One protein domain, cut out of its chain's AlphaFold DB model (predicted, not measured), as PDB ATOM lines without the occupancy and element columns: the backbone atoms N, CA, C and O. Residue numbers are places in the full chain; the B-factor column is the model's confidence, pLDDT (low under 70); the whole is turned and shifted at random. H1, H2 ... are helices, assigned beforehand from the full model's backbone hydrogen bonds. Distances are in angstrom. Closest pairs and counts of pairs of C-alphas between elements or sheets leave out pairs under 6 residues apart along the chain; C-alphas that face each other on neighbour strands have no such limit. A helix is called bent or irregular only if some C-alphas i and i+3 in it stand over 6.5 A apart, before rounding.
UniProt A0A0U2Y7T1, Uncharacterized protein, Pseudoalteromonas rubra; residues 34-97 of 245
ATOM      1  N   GLU A  34     -26.320  -3.332  24.331       54.41
ATOM      2  CA  GLU A  34     -26.659  -2.023  24.894       54.41
ATOM      3  C   GLU A  34     -28.181  -1.849  24.884       54.41
ATOM      4  O   GLU A  34     -28.771  -1.257  23.990       54.41
ATOM      5  N   SER A  35     -28.848  -2.428  25.885       76.88
ATOM      6  CA  SER A  35     -30.229  -2.061  26.186       76.88
ATOM      7  C   SER A  35     -30.283  -0.577  26.563       76.88
ATOM      8  O   SER A  35     -29.351  -0.076  27.198       76.88
ATOM      9  N   ALA A  36     -31.382   0.111  26.235       81.44
ATOM     10  CA  ALA A  36     -31.602   1.513  26.605       81.44
ATOM     11  C   ALA A  36     -31.335   1.763  28.102       81.44
ATOM     12  O   ALA A  36     -30.713   2.749  28.486       81.44
ATOM     13  N   PHE A  37     -31.696   0.807  28.964       82.19
ATOM     14  CA  PHE A  37     -31.386   0.873  30.388       82.19
ATOM     15  C   PHE A  37     -29.879   0.838  30.710       82.19
ATOM     16  O   PHE A  37     -29.434   1.565  31.598       82.19
ATOM     17  N   CYS A  38     -29.078   0.026  30.012       78.75
ATOM     18  CA  CYS A  38     -27.625  -0.005  30.208       78.75
ATOM     19  C   CYS A  38     -26.990   1.348  29.867       78.75
ATOM     20  O   CYS A  38     -26.154   1.835  30.633       78.75
ATOM     21  N   GLU A  39     -27.409   1.973  28.762       82.94
ATOM     22  CA  GLU A  39     -26.918   3.300  28.380       82.94
ATOM     23  C   GLU A  39     -27.412   4.383  29.350       82.94
ATOM     24  O   GLU A  39     -26.613   5.197  29.820       82.94
ATOM     25  N   PHE A  40     -28.692   4.342  29.738       86.31
ATOM     26  CA  PHE A  40     -29.265   5.253  30.730       86.31
ATOM     27  C   PHE A  40     -28.518   5.178  32.061       86.31
ATOM     28  O   PHE A  40     -28.120   6.203  32.608       86.31
ATOM     29  N   LYS A  41     -28.276   3.965  32.575       85.19
ATOM     30  CA  LYS A  41     -27.508   3.738  33.804       85.19
ATOM     31  C   LYS A  41     -26.094   4.295  33.673       85.19
ATOM     32  O   LYS A  41     -25.638   4.989  34.576       85.19
ATOM     33  N   ARG A  42     -25.410   4.021  32.555       81.94
ATOM     34  CA  ARG A  42     -24.052   4.523  32.312       81.94
ATOM     35  C   ARG A  42     -24.008   6.049  32.399       81.94
ATOM     36  O   ARG A  42     -23.156   6.572  33.103       81.94
ATOM     37  N   LEU A  43     -24.925   6.747  31.730       83.31
ATOM     38  CA  LEU A  43     -24.990   8.213  31.760       83.31
ATOM     39  C   LEU A  43     -25.429   8.760  33.121       83.31
ATOM     40  O   LEU A  43     -24.865   9.733  33.603       83.31
ATOM     41  N   ALA A  44     -26.398   8.118  33.777       83.94
ATOM     42  CA  ALA A  44     -26.878   8.528  35.094       83.94
ATOM     43  C   ALA A  44     -25.749   8.529  36.135       83.94
ATOM     44  O   ALA A  44     -25.694   9.404  37.000       83.94
ATOM     45  N   LEU A  45     -24.849   7.547  36.050       75.31
ATOM     46  CA  LEU A  45     -23.741   7.360  36.984       75.31
ATOM     47  C   LEU A  45     -22.486   8.183  36.642       75.31
ATOM     48  O   LEU A  45     -21.570   8.230  37.460       75.31
ATOM     49  N   GLN A  46     -22.443   8.862  35.490       75.25
ATOM     50  CA  GLN A  46     -21.353   9.772  35.131       75.25
ATOM     51  C   GLN A  46     -21.417  11.092  35.919       75.25
ATOM     52  O   GLN A  46     -22.458  11.473  36.469       75.25
ATOM     53  N   ASN A  47     -20.276  11.786  35.998       66.81
ATOM     54  CA  ASN A  47     -20.175  13.100  36.646       66.81
ATOM     55  C   ASN A  47     -20.860  14.198  35.826       66.81
ATOM     56  O   ASN A  47     -21.449  15.109  36.399       66.81
ATOM     57  N   GLU A  48     -20.871  14.069  34.501       77.44
ATOM     58  CA  GLU A  48     -21.594  14.976  33.611       77.44
ATOM     59  C   GLU A  48     -23.079  14.607  33.559       77.44
ATOM     60  O   GLU A  48     -23.449  13.492  33.188       77.44
ATOM     61  N   PHE A  49     -23.946  15.545  33.950       81.25
ATOM     62  CA  PHE A  49     -25.393  15.350  33.921       81.25
ATOM     63  C   PHE A  49     -26.004  15.906  32.637       81.25
ATOM     64  O   PHE A  49     -26.453  17.051  32.590       81.25
ATOM     65  N   ASP A  50     -26.047  15.076  31.598       86.88
ATOM     66  CA  ASP A  50     -26.714  15.417  30.342       86.88
ATOM     67  C   ASP A  50     -28.195  15.006  30.381       86.88
ATOM     68  O   ASP A  50     -28.575  13.876  30.056       86.88
ATOM     69  N   VAL A  51     -29.044  15.945  30.807       89.44
ATOM     70  CA  VAL A  51     -30.502  15.760  30.890       89.44
ATOM     71  C   VAL A  51     -31.107  15.408  29.533       89.44
ATOM     72  O   VAL A  51     -31.996  14.560  29.464       89.44
ATOM     73  N   SER A  52     -30.643  16.051  28.461       89.00
ATOM     74  CA  SER A  52     -31.197  15.873  27.118       89.00
ATOM     75  C   SER A  52     -30.922  14.466  26.604       89.00
ATOM     76  O   SER A  52     -31.826  13.795  26.107       89.00
ATOM     77  N   ARG A  53     -29.693  13.977  26.794       90.00
ATOM     78  CA  ARG A  53     -29.318  12.622  26.389       90.00
ATOM     79  C   ARG A  53     -30.010  11.549  27.231       90.00
ATOM     80  O   ARG A  53     -30.460  10.544  26.686       90.00
ATOM     81  N   LEU A  54     -30.148  11.770  28.539       90.19
ATOM     82  CA  LEU A  54     -30.912  10.880  29.420       90.19
ATOM     83  C   LEU A  54     -32.397  10.818  29.036       90.19
ATOM     84  O   LEU A  54     -32.984   9.738  29.075       90.19
ATOM     85  N   ALA A  55     -32.994  11.951  28.653       91.19
ATOM     86  CA  ALA A  55     -34.380  12.009  28.192       91.19
ATOM     87  C   ALA A  55     -34.562  11.230  26.887       91.19
ATOM     88  O   ALA A  55     -35.451  10.389  26.818       91.19
ATOM     89  N   PHE A  56     -33.675  11.440  25.910       91.12
ATOM     90  CA  PHE A  56     -33.706  10.730  24.632       91.12
ATOM     91  C   PHE A  56     -33.661   9.208  24.820       91.12
ATOM     92  O   PHE A  56     -34.469   8.485  24.251       91.12
ATOM     93  N   ILE A  57     -32.773   8.704  25.681       89.44
ATOM     94  CA  ILE A  57     -32.705   7.262  25.963       89.44
ATOM     95  C   ILE A  57     -33.968   6.779  26.683       89.44
ATOM     96  O   ILE A  57     -34.493   5.720  26.344       89.44
ATOM     97  N   ALA A  58     -34.492   7.546  27.643       88.25
ATOM     98  CA  ALA A  58     -35.734   7.198  28.328       88.25
ATOM     99  C   ALA A  58     -36.942   7.143  27.375       88.25
ATOM    100  O   ALA A  58     -37.814   6.304  27.566       88.25
ATOM    101  N   GLU A  59     -36.981   7.970  26.326       89.69
ATOM    102  CA  GLU A  59     -38.031   7.936  25.295       89.69
ATOM    103  C   GLU A  59     -38.023   6.635  24.480       89.69
ATOM    104  O   GLU A  59     -39.075   6.199  24.012       89.69
ATOM    105  N   THR A  60     -36.867   5.976  24.354       87.94
ATOM    106  CA  THR A  60     -36.747   4.696  23.633       87.94
ATOM    107  C   THR A  60     -37.244   3.480  24.425       87.94
ATOM    108  O   THR A  60     -37.387   2.399  23.852       87.94
ATOM    109  N   ASP A  61     -37.549   3.632  25.721       84.75
ATOM    110  CA  ASP A  61     -38.015   2.553  26.600       84.75
ATOM    111  C   ASP A  61     -39.175   3.027  27.492       84.75
ATOM    112  O   ASP A  61     -39.001   3.765  28.464       84.75
ATOM    113  N   ALA A  62     -40.388   2.548  27.198       82.12
ATOM    114  CA  ALA A  62     -41.601   2.923  27.925       82.12
ATOM    115  C   ALA A  62     -41.548   2.609  29.434       82.12
ATOM    116  O   ALA A  62     -42.135   3.344  30.231       82.12
ATOM    117  N   ALA A  63     -40.851   1.545  29.851       82.12
ATOM    118  CA  ALA A  63     -40.712   1.212  31.267       82.12
ATOM    119  C   ALA A  63     -39.774   2.199  31.975       82.12
ATOM    120  O   ALA A  63     -40.040   2.609  33.107       82.12
ATOM    121  N   LEU A  64     -38.706   2.614  31.292       84.62
ATOM    122  CA  LEU A  64     -37.778   3.626  31.783       84.62
ATOM    123  C   LEU A  64     -38.449   5.006  31.875       84.62
ATOM    124  O   LEU A  64     -38.358   5.658  32.917       84.62
ATOM    125  N   ALA A  65     -39.194   5.411  30.841       86.56
ATOM    126  CA  ALA A  65     -39.993   6.635  30.847       86.56
ATOM    127  C   ALA A  65     -40.997   6.659  32.011       86.56
ATOM    128  O   ALA A  65     -41.066   7.641  32.755       86.56
ATOM    129  N   ALA A  66     -41.736   5.563  32.219       84.75
ATOM    130  CA  ALA A  66     -42.688   5.445  33.320       84.75
ATOM    131  C   ALA A  66     -42.006   5.586  34.690       84.75
ATOM    132  O   ALA A  66     -42.509   6.306  35.551       84.75
ATOM    133  N   ALA A  67     -40.838   4.965  34.880       84.50
ATOM    134  CA  ALA A  67     -40.097   5.029  36.136       84.50
ATOM    135  C   ALA A  67     -39.565   6.445  36.437       84.50
ATOM    136  O   ALA A  67     -39.629   6.905  37.580       84.50
ATOM    137  N   VAL A  68     -39.090   7.164  35.412       87.25
ATOM    138  CA  VAL A  68     -38.695   8.579  35.521       87.25
ATOM    139  C   VAL A  68     -39.896   9.439  35.914       87.25
ATOM    140  O   VAL A  68     -39.820  10.215  36.866       87.25
ATOM    141  N   ILE A  69     -41.029   9.285  35.227       85.69
ATOM    142  CA  ILE A  69     -42.248  10.053  35.510       85.69
ATOM    143  C   ILE A  69     -42.759   9.768  36.928       85.69
ATOM    144  O   ILE A  69     -43.100  10.699  37.658       85.69
ATOM    145  N   GLU A  70     -42.789   8.502  37.346       83.19
ATOM    146  CA  GLU A  70     -43.205   8.120  38.697       83.19
ATOM    147  C   GLU A  70     -42.310   8.780  39.750       83.19
ATOM    148  O   GLU A  70     -42.806   9.382  40.705       83.19
ATOM    149  N   MET A  71     -40.988   8.728  39.560       82.69
ATOM    150  CA  MET A  71     -40.044   9.317  40.504       82.69
ATOM    151  C   MET A  71     -40.163  10.843  40.580       82.69
ATOM    152  O   MET A  71     -40.143  11.388  41.684       82.69
ATOM    153  N   ALA A  72     -40.364  11.533  39.453       80.88
ATOM    154  CA  ALA A  72     -40.595  12.979  39.434       80.88
ATOM    155  C   ALA A  72     -41.866  13.389  40.208       80.88
ATOM    156  O   ALA A  72     -41.934  14.491  40.768       80.88
ATOM    157  N   HIS A  73     -42.860  12.500  40.275       75.94
ATOM    158  CA  HIS A  73     -44.131  12.727  40.960       75.94
ATOM    159  C   HIS A  73     -44.170  12.266  42.426       75.94
ATOM    160  O   HIS A  73     -45.123  12.605  43.123       75.94
ATOM    161  N   ARG A  74     -43.160  11.548  42.942       71.38
ATOM    162  CA  ARG A  74     -43.158  11.054  44.339       71.38
ATOM    163  C   ARG A  74     -43.072  12.148  45.410       71.38
ATOM    164  O   ARG A  74     -43.378  11.872  46.569       71.38
ATOM    165  N   ASP A  75     -42.677  13.372  45.065       55.84
ATOM    166  CA  ASP A  75     -42.566  14.459  46.042       55.84
ATOM    167  C   ASP A  75     -43.929  15.137  46.304       55.84
ATOM    168  O   ASP A  75     -44.469  15.873  45.470       55.84
ATOM    169  N   VAL A  76     -44.488  14.886  47.497       46.34
ATOM    170  CA  VAL A  76     -45.813  15.354  47.962       46.34
ATOM    171  C   VAL A  76     -45.942  16.880  47.899       46.34
ATOM    172  O   VAL A  76     -47.035  17.405  47.683       46.34
ATOM    173  N   ARG A  77     -44.827  17.612  48.023       46.12
ATOM    174  CA  ARG A  77     -44.816  19.082  48.005       46.12
ATOM    175  C   ARG A  77     -45.154  19.697  46.643       46.12
ATOM    176  O   ARG A  77     -45.455  20.885  46.584       46.12
ATOM    177  N   PHE A  78     -45.172  18.909  45.567       46.47
ATOM    178  CA  PHE A  78     -45.227  19.437  44.201       46.47
ATOM    179  C   PHE A  78     -46.298  18.792  43.305       46.47
ATOM    180  O   PHE A  78     -46.313  19.033  42.098       46.47
ATOM    181  N   PHE A  79     -47.246  18.037  43.875       47.03
ATOM    182  CA  PHE A  79     -48.429  17.516  43.159       47.03
ATOM    183  C   PHE A  79     -49.334  18.619  42.565       47.03
ATOM    184  O   PHE A  79     -50.216  18.329  41.758       47.03
ATOM    185  N   LYS A  80     -49.122  19.888  42.946       50.66
ATOM    186  CA  LYS A  80     -49.879  21.046  42.450       50.66
ATOM    187  C   LYS A  80     -49.404  21.595  41.098       50.66
ATOM    188  O   LYS A  80     -50.144  22.371  40.497       50.66
ATOM    189  N   HIS A  81     -48.230  21.214  40.588       51.38
ATOM    190  CA  HIS A  81     -47.690  21.798  39.355       51.38
ATOM    191  C   HIS A  81     -47.420  20.737  38.277       51.38
ATOM    192  O   HIS A  81     -46.491  19.946  38.388       51.38
ATOM    193  N   GLN A  82     -48.286  20.783  37.253       56.59
ATOM    194  CA  GLN A  82     -48.245  20.122  35.938       56.59
ATOM    195  C   GLN A  82     -48.177  18.583  35.931       56.59
ATOM    196  O   GLN A  82     -47.134  17.980  36.137       56.59
ATOM    197  N   LYS A  83     -49.311  17.946  35.594       56.81
ATOM    198  CA  LYS A  83     -49.434  16.485  35.405       56.81
ATOM    199  C   LYS A  83     -48.843  15.972  34.080       56.81
ATOM    200  O   LYS A  83     -48.568  14.785  33.971       56.81
ATOM    201  N   ASN A  84     -48.629  16.859  33.104       60.00
ATOM    202  CA  ASN A  84     -48.040  16.537  31.803       60.00
ATOM    203  C   ASN A  84     -46.675  17.226  31.696       60.00
ATOM    204  O   ASN A  84     -46.590  18.363  31.234       60.00
ATOM    205  N   MET A  85     -45.623  16.566  32.178       68.25
ATOM    206  CA  MET A  85     -44.243  17.045  32.063       68.25
ATOM    207  C   MET A  85     -43.502  16.231  31.001       68.25
ATOM    208  O   MET A  85     -43.592  15.004  30.986       68.25
ATOM    209  N   ALA A  86     -42.757  16.912  30.127       85.12
ATOM    210  CA  ALA A  86     -41.795  16.259  29.242       85.12
ATOM    211  C   ALA A  86     -40.723  15.522  30.067       85.12
ATOM    212  O   ALA A  86     -40.408  15.936  31.188       85.12
ATOM    213  N   LEU A  87     -40.121  14.461  29.523       87.19
ATOM    214  CA  LEU A  87     -39.114  13.669  30.246       87.19
ATOM    215  C   LEU A  87     -37.893  14.499  30.663       87.19
ATOM    216  O   LEU A  87     -37.380  14.309  31.764       87.19
ATOM    217  N   THR A  88     -37.491  15.480  29.855       89.31
ATOM    218  CA  THR A  88     -36.456  16.463  30.213       89.31
ATOM    219  C   THR A  88     -36.818  17.250  31.475       89.31
ATOM    220  O   THR A  88     -35.984  17.420  32.360       89.31
ATOM    221  N   HIS A  89     -38.078  17.676  31.616       86.38
ATOM    222  CA  HIS A  89     -38.561  18.375  32.811       86.38
ATOM    223  C   HIS A  89     -38.608  17.439  34.023       86.38
ATOM    224  O   HIS A  89     -38.205  17.840  35.115       86.38
ATOM    225  N   CYS A  90     -39.043  16.187  33.839       86.06
ATOM    226  CA  CYS A  90     -39.014  15.171  34.892       86.06
ATOM    227  C   CYS A  90     -37.585  14.927  35.397       86.06
ATOM    228  O   CYS A  90     -37.348  14.966  36.600       86.06
ATOM    229  N   LEU A  91     -36.618  14.733  34.496       87.38
ATOM    230  CA  LEU A  91     -35.215  14.487  34.843       87.38
ATOM    231  C   LEU A  91     -34.554  15.697  35.511       87.38
ATOM    232  O   LEU A  91     -33.876  15.525  36.522       87.38
ATOM    233  N   SER A  92     -34.803  16.914  35.018       86.12
ATOM    234  CA  SER A  92     -34.349  18.151  35.671       86.12
ATOM    235  C   SER A  92     -34.919  18.299  37.081       86.12
ATOM    236  O   SER A  92     -34.205  18.693  38.000       86.12
ATOM    237  N   ARG A  93     -36.195  17.940  37.272       80.12
ATOM    238  CA  ARG A  93     -36.873  17.983  38.573       80.12
ATOM    239  C   ARG A  93     -36.340  16.937  39.552       80.12
ATOM    240  O   ARG A  93     -36.208  17.234  40.733       80.12
ATOM    241  N   ILE A  94     -36.043  15.727  39.079       82.56
ATOM    242  CA  ILE A  94     -35.416  14.671  39.889       82.56
ATOM    243  C   ILE A  94     -33.974  15.062  40.257       82.56
ATOM    244  O   ILE A  94     -33.513  14.784  41.367       82.56
ATOM    245  N   GLY A  95     -33.262  15.692  39.318       80.56
ATOM    246  CA  GLY A  95     -31.849  16.039  39.427       80.56
ATOM    247  C   GLY A  95     -30.919  14.822  39.340       80.56
ATOM    248  O   GLY A  95     -31.316  13.681  39.578       80.56
ATOM    249  N   GLN A  96     -29.638  15.060  39.041       80.94
ATOM    250  CA  GLN A  96     -28.631  14.007  38.823       80.94
ATOM    251  C   GLN A  96     -28.601  12.952  39.931       80.94
ATOM    252  O   GLN A  96     -28.585  11.751  39.672       80.94
ATOM    253  N   ARG A  97     -28.643  13.391  41.192       72.38
ATOM    254  CA  ARG A  97     -28.583  12.499  42.357       72.38
ATOM    255  C   ARG A  97     -29.799  11.577  42.441       72.38
ATOM    256  O   ARG A  97     -29.636  10.394  42.727       72.38
TER     257      ARG A  97
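Overview. This is residues 34 to 97 of the 245 residues of an uncharacterized protein of Pseudoalteromonas rubra (UniProt A0A0U2Y7T1). A hairpin of two helices, H1 and H2, lying side by side, is joined on the side of H2 by two further helices, H3 and H4, which pack on each other at a steep angle; H4 also packs across H2, while H3 makes a corner with H2 at their tight link. H1 lies towards one end of the long axis, and the loop of residues 74 to 86 makes the other end. The printed part has 64 residues, with four named helices in the order H1, H2, H3, H4 and no named strand; the class is all helix, and 41 residues are in named helices. The whole is compact, with a radius of gyration of the C-alphas of 11.5 A, and its outline of 37 by 24 by 16 A is only just elongated.

Along the chain. The printed part begins at Glu 34. H1 is residues 36 to 44, beginning at C-alpha 36 at (-31.602, 1.513, 26.605) and measuring 12.0 A from first to last C-alpha. After 6 residues comes H2, residues 51 to 59, 12.2 A long. After 2 residues comes H3, residues 62 to 73, the longest helix by residues with 12; it is 16.5 A long and ends at C-alpha 73 at (-44.131, 12.727, 40.960). Residues 74 to 86 hold no named element. H4 is residues 87 to 97, 16.1 A from first to last C-alpha, and it ends at C-alpha 97 at (-28.583, 12.499, 42.357). H4 is irregular: C-alphas 93 and 96 are 9.2 A apart, where about 5 A is found in a regular helix.

Arrangement. H1 and H2 touch and run opposite ways at a shallow tilt of 17 degrees, a helical hairpin; their closest C-alphas are those of Ala 36 and Ile 57, 5.9 A apart. H2 and H3 touch only at the corner by their link, and H3 does so with residues 64 to 68 alone; the closest C-alphas are those of Ala 58 and Ala 65, 5.0 A apart. H2 and H4 touch, opposite ways at a steep tilt of 62 degrees, with the C-alphas of Ala 55 and Thr 88 closest at 5.3 A. H3 and H4 touch and run the same way at a steep tilt of 69.7 degrees, only just short of about perpendicular; their closest C-alphas are those of Ala 72 and Cys 90, 5.3 A apart. H1 and H3 are close but not clearly touching, the closest C-alphas being those of Phe 37 and Leu 64 at 7.1 A. H1 and H4 are also close but not clearly touching, the closest C-alphas being those of Ala 44 and Gln 96 at 6.9 A. In H1, H2 and H3 every O i to N i+4 pair is within hydrogen-bond range; in H4 it is 5 of 7.

Size, cuts and confidence. The C-alphas farthest apart are those of Glu 34 and Lys 80, 37.1 A, and the first and last printed C-alphas are 22.8 A apart. The printed part has no cut. The link from H1 to H2 is short, that from H2 to H3 is tight, and that from H3 to H4, with 13 residues, is long; the C-alphas of this long link lie 9 to 19 A from the mean of the C-alphas. The mean pLDDT of the printed part is 77.9; the model's confidence is low, under 70, at residue 34, residue 47 and residues 75 to 85, 13 residues in sum.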